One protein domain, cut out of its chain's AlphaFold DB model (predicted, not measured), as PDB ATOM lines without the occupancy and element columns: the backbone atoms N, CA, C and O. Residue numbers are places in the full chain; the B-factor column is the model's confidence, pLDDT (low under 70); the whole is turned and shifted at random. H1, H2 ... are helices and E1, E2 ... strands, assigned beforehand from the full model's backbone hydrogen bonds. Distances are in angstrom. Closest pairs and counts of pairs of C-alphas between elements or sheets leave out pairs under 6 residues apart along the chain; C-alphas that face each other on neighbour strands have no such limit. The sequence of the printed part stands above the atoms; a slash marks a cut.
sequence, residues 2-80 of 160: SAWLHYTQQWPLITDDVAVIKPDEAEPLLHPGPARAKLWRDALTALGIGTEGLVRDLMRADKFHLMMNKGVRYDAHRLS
ATOM      1  N   SER A   2      31.278 -34.041 -16.261       82.44
ATOM      2  CA  SER A   2      31.062 -35.403 -16.796       82.44
ATOM      3  C   SER A   2      30.177 -36.281 -15.898       82.44
ATOM      4  O   SER A   2      29.127 -36.743 -16.333       82.44
ATOM      5  N   ALA A   3      30.533 -36.423 -14.617       81.88
ATOM      6  CA  ALA A   3      29.735 -37.197 -13.664       81.88
ATOM      7  C   ALA A   3      28.315 -36.635 -13.466       81.88
ATOM      8  O   ALA A   3      27.358 -37.394 -13.392       81.88
ATOM      9  N   TRP A   4      28.148 -35.309 -13.444       84.12
ATOM     10  CA  TRP A   4      26.820 -34.699 -13.335       84.12
ATOM     11  C   TRP A   4      25.933 -35.044 -14.536       84.12
ATOM     12  O   TRP A   4      24.791 -35.448 -14.338       84.12
ATOM     13  N   LEU A   5      26.457 -34.964 -15.766       85.88
ATOM     14  CA  LEU A   5      25.728 -35.379 -16.974       85.88
ATOM     15  C   LEU A   5      25.348 -36.863 -16.914       85.88
ATOM     16  O   LEU A   5      24.222 -37.223 -17.246       85.88
ATOM     17  N   HIS A   6      26.255 -37.712 -16.435       85.00
ATOM     18  CA  HIS A   6      25.982 -39.134 -16.284       85.00
ATOM     19  C   HIS A   6      24.836 -39.413 -15.303       85.00
ATOM     20  O   HIS A   6      23.866 -40.075 -15.658       85.00
ATOM     21  N   TYR A   7      24.911 -38.865 -14.090       82.94
ATOM     22  CA  TYR A   7      23.935 -39.155 -13.040       82.94
ATOM     23  C   TYR A   7      22.600 -38.419 -13.211       82.94
ATOM     24  O   TYR A   7      21.567 -38.955 -12.818       82.94
ATOM     25  N   THR A   8      22.588 -37.220 -13.803       83.00
ATOM     26  CA  THR A   8      21.357 -36.416 -13.936       83.00
ATOM     27  C   THR A   8      20.699 -36.526 -15.306       83.00
ATOM     28  O   THR A   8      19.476 -36.558 -15.380       83.00
ATOM     29  N   GLN A   9      21.485 -36.620 -16.384       85.38
ATOM     30  CA  GLN A   9      20.972 -36.702 -17.759       85.38
ATOM     31  C   GLN A   9      20.995 -38.129 -18.315       85.38
ATOM     32  O   GLN A   9      20.562 -38.345 -19.444       85.38
ATOM     33  N   GLN A  10      21.499 -39.103 -17.546       85.81
ATOM     34  CA  GLN A  10      21.615 -40.508 -17.957       85.81
ATOM     35  C   GLN A  10      22.469 -40.696 -19.222       85.81
ATOM     36  O   GLN A  10      22.294 -41.654 -19.976       85.81
ATOM     37  N   TRP A  11      23.407 -39.778 -19.476       86.44
ATOM     38  CA  TRP A  11      24.348 -39.918 -20.584       86.44
ATOM     39  C   TRP A  11      25.432 -40.940 -20.225       86.44
ATOM     40  O   TRP A  11      25.944 -40.920 -19.101       86.44
ATOM     41  N   PRO A  12      25.827 -41.835 -21.144       84.19
ATOM     42  CA  PRO A  12      26.925 -42.751 -20.875       84.19
ATOM     43  C   PRO A  12      28.221 -41.953 -20.693       84.19
ATOM     44  O   PRO A  12      28.587 -41.142 -21.545       84.19
ATOM     45  N   LEU A  13      28.919 -42.179 -19.578       83.81
ATOM     46  CA  LEU A  13      30.268 -41.657 -19.390       83.81
ATOM     47  C   LEU A  13      31.251 -42.654 -20.004       83.81
ATOM     48  O   LEU A  13      31.384 -43.776 -19.527       83.81
ATOM     49  N   ILE A  14      31.897 -42.232 -21.089       85.25
ATOM     50  CA  ILE A  14      32.812 -43.064 -21.876       85.25
ATOM     51  C   ILE A  14      34.158 -43.226 -21.161       85.25
ATOM     52  O   ILE A  14      34.605 -44.337 -20.905       85.25
ATOM     53  N   THR A  15      34.794 -42.109 -20.807       85.69
ATOM     54  CA  THR A  15      36.073 -42.074 -20.089       85.69
ATOM     55  C   THR A  15      36.231 -40.736 -19.368       85.69
ATOM     56  O   THR A  15      35.582 -39.752 -19.732       85.69
ATOM     57  N   ASP A  16      37.093 -40.704 -18.354       83.56
ATOM     58  CA  ASP A  16      37.531 -39.497 -17.643       83.56
ATOM     59  C   ASP A  16      39.062 -39.365 -17.781       83.56
ATOM     60  O   ASP A  16      39.749 -40.336 -18.105       83.56
ATOM     61  N   ASP A  17      39.598 -38.170 -17.536       85.31
ATOM     62  CA  ASP A  17      41.018 -37.794 -17.664       85.31
ATOM     63  C   ASP A  17      41.596 -37.798 -19.099       85.31
ATOM     64  O   ASP A  17      41.942 -36.733 -19.608       85.31
ATOM     65  N   VAL A  18      41.750 -38.960 -19.744       88.75
ATOM     66  CA  VAL A  18      42.447 -39.091 -21.044       88.75
ATOM     67  C   VAL A  18      41.728 -40.082 -21.963       88.75
ATOM     68  O   VAL A  18      41.224 -41.113 -21.520       88.75
ATOM     69  N   ALA A  19      41.713 -39.767 -23.258       91.75
ATOM     70  CA  ALA A  19      41.266 -40.628 -24.349       91.75
ATOM     71  C   ALA A  19      42.251 -40.517 -25.523       91.75
ATOM     72  O   ALA A  19      43.057 -39.585 -25.563       91.75
ATOM     73  N   VAL A  20      42.173 -41.435 -26.486       92.69
ATOM     74  CA  VAL A  20      43.061 -41.438 -27.660       92.69
ATOM     75  C   VAL A  20      42.259 -41.174 -28.930       92.69
ATOM     76  O   VAL A  20      41.227 -41.798 -29.150       92.69
ATOM     77  N   ILE A  21      42.761 -40.271 -29.773       93.12
ATOM     78  CA  ILE A  21      42.367 -40.142 -31.179       93.12
ATOM     79  C   ILE A  21      43.541 -40.650 -32.004       93.12
ATOM     80  O   ILE A  21      44.671 -40.211 -31.782       93.12
ATOM     81  N   LYS A  22      43.292 -41.576 -32.929       90.75
ATOM     82  CA  LYS A  22      44.353 -42.114 -33.776       90.75
ATOM     83  C   LYS A  22      44.469 -41.306 -35.078       90.75
ATOM     84  O   LYS A  22      43.460 -41.105 -35.754       90.75
ATOM     85  N   PRO A  23      45.671 -40.821 -35.440       82.44
ATOM     86  CA  PRO A  23      45.891 -40.043 -36.661       82.44
ATOM     87  C   PRO A  23      45.512 -40.764 -37.963       82.44
ATOM     88  O   PRO A  23      45.030 -40.141 -38.903       82.44
ATOM     89  N   ASP A  24      45.713 -42.077 -38.016       84.19
ATOM     90  CA  ASP A  24      45.539 -42.920 -39.202       84.19
ATOM     91  C   ASP A  24      44.078 -43.297 -39.494       84.19
ATOM     92  O   ASP A  24      43.770 -43.833 -40.560       84.19
ATOM     93  N   GLU A  25      43.153 -42.982 -38.586       91.12
ATOM     94  CA  GLU A  25      41.729 -43.229 -38.783       91.12
ATOM     95  C   GLU A  25      41.078 -42.095 -39.600       91.12
ATOM     96  O   GLU A  25      41.249 -40.897 -39.337       91.12
ATOM     97  N   ALA A  26      40.299 -42.484 -40.619       88.69
ATOM     98  CA  ALA A  26      39.610 -41.546 -41.509       88.69
ATOM     99  C   ALA A  26      38.603 -40.661 -40.753       88.69
ATOM    100  O   ALA A  26      38.442 -39.475 -41.062       88.69
ATOM    101  N   GLU A  27      37.949 -41.233 -39.743       94.06
ATOM    102  CA  GLU A  27      37.075 -40.523 -38.818       94.06
ATOM    103  C   GLU A  27      37.776 -40.283 -37.477       94.06
ATOM    104  O   GLU A  27      38.569 -41.119 -37.045       94.06
ATOM    105  N   PRO A  28      37.454 -39.187 -36.767       95.31
ATOM    106  CA  PRO A  28      38.014 -38.924 -35.448       95.31
ATOM    107  C   PRO A  28      37.344 -39.829 -34.407       95.31
ATOM    108  O   PRO A  28      36.391 -39.425 -33.734       95.31
ATOM    109  N   LEU A  29      37.799 -41.075 -34.288       96.25
ATOM    110  CA  LEU A  29      37.288 -42.013 -33.293       96.25
ATOM    111  C   LEU A  29      38.011 -41.818 -31.957       96.25
ATOM    112  O   LEU A  29      39.236 -41.845 -31.878       96.25
ATOM    113  N   LEU A  30      37.226 -41.624 -30.901       94.12
ATOM    114  CA  LEU A  30      37.661 -41.533 -29.515       94.12
ATOM    115  C   LEU A  30      37.720 -42.928 -28.911       94.12
ATOM    116  O   LEU A  30      36.689 -43.551 -28.660       94.12
ATOM    117  N   HIS A  31      38.942 -43.387 -28.661       93.81
ATOM    118  CA  HIS A  31      39.237 -44.634 -27.971       93.81
ATOM    119  C   HIS A  31      39.277 -44.356 -26.458       93.81
ATOM    120  O   HIS A  31      40.091 -43.534 -26.015       93.81
ATOM    121  N   PRO A  32      38.384 -44.976 -25.665       90.00
ATOM    122  CA  PRO A  32      38.274 -44.708 -24.236       90.00
ATOM    123  C   PRO A  32      39.527 -45.133 -23.466       90.00
ATOM    124  O   PRO A  32      40.147 -46.157 -23.752       90.00
ATOM    125  N   GLY A  33      39.868 -44.348 -22.444       85.31
ATOM    126  CA  GLY A  33      40.801 -44.752 -21.403       85.31
ATOM    127  C   GLY A  33      40.133 -45.653 -20.354       85.31
ATOM    128  O   GLY A  33      39.056 -46.212 -20.573       85.31
ATOM    129  N   PRO A  34      40.759 -45.819 -19.177       77.69
ATOM    130  CA  PRO A  34      40.174 -46.589 -18.086       77.69
ATOM    131  C   PRO A  34      38.816 -46.023 -17.646       77.69
ATOM    132  O   PRO A  34      38.699 -44.834 -17.357       77.69
ATOM    133  N   ALA A  35      37.814 -46.893 -17.502       75.06
ATOM    134  CA  ALA A  35      36.448 -46.540 -17.105       75.06
ATOM    135  C   ALA A  35      36.313 -46.213 -15.602       75.06
ATOM    136  O   ALA A  35      35.617 -46.884 -14.835       75.06
ATOM    137  N   ARG A  36      37.017 -45.172 -15.163       77.75
ATOM    138  CA  ARG A  36      36.971 -44.644 -13.799       77.75
ATOM    139  C   ARG A  36      36.847 -43.131 -13.850       77.75
ATOM    140  O   ARG A  36      37.491 -42.503 -14.679       77.75
ATOM    141  N   ALA A  37      36.074 -42.561 -12.936       80.94
ATOM    142  CA  ALA A  37      36.021 -41.120 -12.727       80.94
ATOM    143  C   ALA A  37      36.703 -40.754 -11.407       80.94
ATOM    144  O   ALA A  37      36.612 -41.503 -10.427       80.94
ATOM    145  N   LYS A  38      37.363 -39.593 -11.356       83.56
ATOM    146  CA  LYS A  38      37.955 -39.073 -10.114       83.56
ATOM    147  C   LYS A  38      37.193 -37.857  -9.617       83.56
ATOM    148  O   LYS A  38      37.343 -36.757 -10.149       83.56
ATOM    149  N   LEU A  39      36.433 -38.032  -8.543       83.44
ATOM    150  CA  LEU A  39      35.586 -36.980  -7.992       83.44
ATOM    151  C   LEU A  39      36.115 -36.472  -6.660       83.44
ATOM    152  O   LEU A  39      36.577 -37.237  -5.818       83.44
ATOM    153  N   TRP A  40      36.040 -35.159  -6.483       85.00
ATOM    154  CA  TRP A  40      36.244 -34.536  -5.185       85.00
ATOM    155  C   TRP A  40      35.051 -34.828  -4.265       85.00
ATOM    156  O   TRP A  40      33.941 -35.095  -4.734       85.00
ATOM    157  N   ARG A  41      35.276 -34.782  -2.949       83.19
ATOM    158  CA  ARG A  41      34.234 -35.026  -1.941       83.19
ATOM    159  C   ARG A  41      33.005 -34.133  -2.121       83.19
ATOM    160  O   ARG A  41      31.889 -34.623  -2.031       83.19
ATOM    161  N   ASP A  42      33.200 -32.847  -2.379       82.31
ATOM    162  CA  ASP A  42      32.124 -31.879  -2.623       82.31
ATOM    163  C   ASP A  42      31.260 -32.258  -3.838       82.31
ATOM    164  O   ASP A  42      30.033 -32.195  -3.771       82.31
ATOM    165  N   ALA A  43      31.883 -32.732  -4.920       83.94
ATOM    166  CA  ALA A  43      31.186 -33.233  -6.096       83.94
ATOM    167  C   ALA A  43      30.383 -34.505  -5.786       83.94
ATOM    168  O   ALA A  43      29.257 -34.634  -6.257       83.94
ATOM    169  N   LEU A  44      30.922 -35.423  -4.976       84.94
ATOM    170  CA  LEU A  44      30.182 -36.607  -4.519       84.94
ATOM    171  C   LEU A  44      28.971 -36.220  -3.666       84.94
ATOM    172  O   LEU A  44      27.867 -36.686  -3.938       84.94
ATOM    173  N   THR A  45      29.156 -35.313  -2.703       84.44
ATOM    174  CA  THR A  45      28.073 -34.782  -1.866       84.44
ATOM    175  C   THR A  45      26.982 -34.135  -2.720       84.44
ATOM    176  O   THR A  45      25.805 -34.429  -2.532       84.44
ATOM    177  N   ALA A  46      27.355 -33.305  -3.699       81.69
ATOM    178  CA  ALA A  46      26.403 -32.648  -4.597       81.69
ATOM    179  C   ALA A  46      25.641 -33.626  -5.508       81.69
ATOM    180  O   ALA A  46      24.539 -33.316  -5.953       81.69
ATOM    181  N   LEU A  47      26.215 -34.799  -5.784       81.50
ATOM    182  CA  LEU A  47      25.568 -35.879  -6.533       81.50
ATOM    183  C   LEU A  47      24.787 -36.852  -5.633       81.50
ATOM    184  O   LEU A  47      24.191 -37.793  -6.148       81.50
ATOM    185  N   GLY A  48      24.790 -36.652  -4.309       82.06
ATOM    186  CA  GLY A  48      24.152 -37.558  -3.353       82.06
ATOM    187  C   GLY A  48      24.837 -38.925  -3.243       82.06
ATOM    188  O   GLY A  48      24.198 -39.903  -2.863       82.06
ATOM    189  N   ILE A  49      26.124 -39.019  -3.595       82.75
ATOM    190  CA  ILE A  49      26.893 -40.269  -3.580       82.75
ATOM    191  C   ILE A  49      27.675 -40.361  -2.267       82.75
ATOM    192  O   ILE A  49      28.538 -39.528  -1.984       82.75
ATOM    193  N   GLY A  50      27.394 -41.394  -1.469       80.25
ATOM    194  CA  GLY A  50      28.162 -41.696  -0.261       80.25
ATOM    195  C   GLY A  50      29.604 -42.106  -0.580       80.25
ATOM    196  O   GLY A  50      29.877 -42.714  -1.612       80.25
ATOM    197  N   THR A  51      30.545 -41.795   0.314       79.44
ATOM    198  CA  THR A  51      31.963 -42.167   0.132       79.44
ATOM    199  C   THR A  51      32.296 -43.580   0.611       79.44
ATOM    200  O   THR A  51      33.445 -44.007   0.504       79.44
ATOM    201  N   GLU A  52      31.332 -44.294   1.191       77.94
ATOM    202  CA  GLU A  52      31.546 -45.631   1.745       77.94
ATOM    203  C   GLU A  52      31.862 -46.639   0.634       77.94
ATOM    204  O   GLU A  52      31.170 -46.708  -0.378       77.94
ATOM    205  N   GLY A  53      32.958 -47.386   0.795       74.69
ATOM    206  CA  GLY A  53      33.446 -48.333  -0.213       74.69
ATOM    207  C   GLY A  53      34.186 -47.710  -1.408       74.69
ATOM    208  O   GLY A  53      34.687 -48.457  -2.247       74.69
ATOM    209  N   LEU A  54      34.310 -46.377  -1.496       79.69
ATOM    210  CA  LEU A  54      35.108 -45.727  -2.542       79.69
ATOM    211  C   LEU A  54      36.601 -45.721  -2.196       79.69
ATOM    212  O   LEU A  54      37.002 -45.455  -1.061       79.69
ATOM    213  N   VAL A  55      37.441 -45.938  -3.209       78.00
ATOM    214  CA  VAL A  55      38.900 -45.867  -3.066       78.00
ATOM    215  C   VAL A  55      39.326 -44.398  -3.040       78.00
ATOM    216  O   VAL A  55      39.038 -43.649  -3.974       78.00
ATOM    217  N   ARG A  56      40.018 -43.967  -1.982       77.25
ATOM    218  CA  ARG A  56      40.623 -42.626  -1.926       77.25
ATOM    219  C   ARG A  56      41.832 -42.543  -2.851       77.25
ATOM    220  O   ARG A  56      42.624 -43.479  -2.937       77.25
ATOM    221  N   ASP A  57      41.992 -41.405  -3.513       75.88
ATOM    222  CA  ASP A  57      43.201 -41.117  -4.274       75.88
ATOM    223  C   ASP A  57      44.371 -40.909  -3.300       75.88
ATOM    224  O   ASP A  57      44.333 -40.037  -2.432       75.88
ATOM    225  N   LEU A  58      45.413 -41.733  -3.439       63.44
ATOM    226  CA  LEU A  58      46.559 -41.762  -2.525       63.44
ATOM    227  C   LEU A  58      47.344 -40.440  -2.494       63.44
ATOM    228  O   LEU A  58      48.031 -40.171  -1.514       63.44
ATOM    229  N   MET A  59      47.247 -39.613  -3.543       62.50
ATOM    230  CA  MET A  59      47.992 -38.353  -3.646       62.50
ATOM    231  C   MET A  59      47.178 -37.120  -3.235       62.50
ATOM    232  O   MET A  59      47.755 -36.053  -3.037       62.50
ATOM    233  N   ARG A  60      45.843 -37.220  -3.139       62.00
ATOM    234  CA  ARG A  60      44.954 -36.088  -2.817       62.00
ATOM    235  C   ARG A  60      43.824 -36.558  -1.904       62.00
ATOM    236  O   ARG A  60      42.863 -37.156  -2.378       62.00
ATOM    237  N   ALA A  61      43.922 -36.230  -0.613       62.44
ATOM    238  CA  ALA A  61      43.086 -36.773   0.470       62.44
ATOM    239  C   ALA A  61      41.556 -36.637   0.287       62.44
ATOM    240  O   ALA A  61      40.801 -37.410   0.890       62.44
ATOM    241  N   ASP A  62      41.109 -35.703  -0.562       79.12
ATOM    242  CA  ASP A  62      39.696 -35.418  -0.840       79.12
ATOM    243  C   ASP A  62      39.218 -35.820  -2.241       79.12
ATOM    244  O   ASP A  62      38.092 -35.489  -2.618       79.12
ATOM    245  N   LYS A  63      40.031 -36.555  -3.011       79.88
ATOM    246  CA  LYS A  63      39.602 -37.194  -4.262       79.88
ATOM    247  C   LYS A  63      39.318 -38.677  -4.055       79.88
ATOM    248  O   LYS A  63      40.040 -39.379  -3.355       79.88
ATOM    249  N   PHE A  64      38.289 -39.160  -4.732       82.19
ATOM    250  CA  PHE A  64      37.812 -40.534  -4.686       82.19
ATOM    251  C   PHE A  64      37.700 -41.096  -6.098       82.19
ATOM    252  O   PHE A  64      37.338 -40.386  -7.039       82.19
ATOM    253  N   HIS A  65      38.020 -42.378  -6.242       81.44
ATOM    254  CA  HIS A  65      37.876 -43.123  -7.483       81.44
ATOM    255  C   HIS A  65      36.496 -43.760  -7.490       81.44
ATOM    256  O   HIS A  65      36.140 -44.531  -6.597       81.44
ATOM    257  N   LEU A  66      35.731 -43.434  -8.520       78.38
ATOM    258  CA  LEU A  66      34.427 -44.000  -8.788       78.38
ATOM    259  C   LEU A  66      34.564 -44.936  -9.988       78.38
ATOM    260  O   LEU A  66      34.788 -44.487 -11.115       78.38
ATOM    261  N   MET A  67      34.453 -46.239  -9.737       74.31
ATOM    262  CA  MET A  67      34.418 -47.225 -10.812       74.31
ATOM    263  C   MET A  67      33.070 -47.121 -11.516       74.31
ATOM    264  O   MET A  67      32.011 -47.249 -10.894       74.31
ATOM    265  N   MET A  68      33.104 -46.868 -12.819       71.88
ATOM    266  CA  MET A  68      31.898 -46.875 -13.629       71.88
ATOM    267  C   MET A  68      31.568 -48.342 -13.879       71.88
ATOM    268  O   MET A  68      32.159 -48.955 -14.746       71.88
ATOM    269  N   ASN A  69      30.700 -48.957 -13.076       63.78
ATOM    270  CA  ASN A  69      30.390 -50.390 -13.228       63.78
ATOM    271  C   ASN A  69      29.168 -50.646 -14.130       63.78
ATOM    272  O   ASN A  69      28.918 -51.780 -14.529       63.78
ATOM    273  N   LYS A  70      28.383 -49.607 -14.451       59.41
ATOM    274  CA  LYS A  70      27.180 -49.700 -15.292       59.41
ATOM    275  C   LYS A  70      27.368 -48.908 -16.582       59.41
ATOM    276  O   LYS A  70      27.687 -47.726 -16.532       59.41
ATOM    277  N   GLY A  71      27.112 -49.552 -17.722       61.44
ATOM    278  CA  GLY A  71      27.089 -48.892 -19.032       61.44
ATOM    279  C   GLY A  71      28.462 -48.530 -19.601       61.44
ATOM    280  O   GLY A  71      28.531 -47.649 -20.455       61.44
ATOM    281  N   VAL A  72      29.535 -49.185 -19.137       64.62
ATOM    282  CA  VAL A  72      30.886 -48.958 -19.664       64.62
ATOM    283  C   VAL A  72      30.946 -49.324 -21.133       64.62
ATOM    284  O   VAL A  72      30.518 -50.409 -21.530       64.62
ATOM    285  N   ARG A  73      31.513 -48.416 -21.918       71.12
ATOM    286  CA  ARG A  73      31.791 -48.619 -23.330       71.12
ATOM    287  C   ARG A  73      33.291 -48.603 -23.535       71.12
ATOM    288  O   ARG A  73      33.955 -47.639 -23.168       71.12
ATOM    289  N   TYR A  74      33.800 -49.705 -24.067       75.62
ATOM    290  CA  TYR A  74      35.210 -49.863 -24.416       75.62
ATOM    291  C   TYR A  74      35.437 -49.734 -25.926       75.62
ATOM    292  O   TYR A  74      36.580 -49.707 -26.375       75.62
ATOM    293  N   ASP A  75      34.360 -49.669 -26.710       88.12
ATOM    294  CA  ASP A  75      34.407 -49.425 -28.141       88.12
ATOM    295  C   ASP A  75      34.685 -47.951 -28.449       88.12
ATOM    296  O   ASP A  75      34.352 -47.043 -27.682       88.12
ATOM    297  N   ALA A  76      35.337 -47.719 -29.586       91.88
ATOM    298  CA  ALA A  76      35.641 -46.376 -30.037       91.88
ATOM    299  C   ALA A  76      34.366 -45.660 -30.507       91.88
ATOM    300  O   ALA A  76      33.493 -46.251 -31.148       91.88
ATOM    301  N   HIS A  77      34.268 -44.361 -30.230       92.19
ATOM    302  CA  HIS A  77      33.112 -43.551 -30.606       92.19
ATOM    303  C   HIS A  77      33.522 -42.317 -31.387       92.19
ATOM    304  O   HIS A  77      34.486 -41.645 -31.040       92.19
ATOM    305  N   ARG A  78      32.742 -41.948 -32.402       94.62
ATOM    306  CA  ARG A  78      33.005 -40.739 -33.187       94.62
ATOM    307  C   ARG A  78      32.990 -39.482 -32.311       94.62
ATOM    308  O   ARG A  78      31.942 -39.089 -31.785       94.62
ATOM    309  N   LEU A  79      34.127 -38.796 -32.223       95.88
ATOM    310  CA  LEU A  79      34.232 -37.485 -31.597       95.88
ATOM    311  C   LEU A  79      33.529 -36.460 -32.487       95.88
ATOM    312  O   LEU A  79      33.953 -36.172 -33.600       95.88
ATOM    313  N   SER A  80      32.417 -35.916 -32.000       96.38
ATOM    314  CA  SER A  80      31.611 -34.962 -32.774       96.38
ATOM    315  C   SER A  80      31.839 -33.508 -32.368       96.38
ATOM    316  O   SER A  80      31.593 -32.601 -33.168       96.38
TER     317      SER A  80
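Overview. This is residues 2 to 80 of the 160 residues of an uncharacterized protein of Halomonas sulfidaeris (UniProt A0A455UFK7). What shape? It has little regular structure: hairpin E1-E2 makes one end, antiparallel E3-E4 with H2 the other, H1 aside. How large? The printed part has 79 residues, 31 in mixed named elements. It is only just loose, close to compact, with radius of gyration of the C-alphas 14.2 A and spans 43, 29 and 18 A.

Along the chain. What begins? H1, residues 2 to 9, begins at C-alpha (31.062, -35.403, -16.796). What follows? E1 is residues 19 to 21, E2 29 to 32, E3 36 to 40, H2 41 to 46, and E4 63 to 67, ending at C-alpha (34.418, -47.225, -10.812).

Arrangement. What pairs? Within hydrogen-bond range are N 20 and O 31, 3.0 A, N 37 and O 66, 2.9 A, and every helix O i to N i+4 pair. And H2? Arg 41 and Lys 63 of E4, closest C-alphas, are 6.2 A apart.

Size, cuts and confidence. Long links? H2 to E4 is long. Low confidence? Residues 58 to 61 and 69 to 72 have pLDDT under 70.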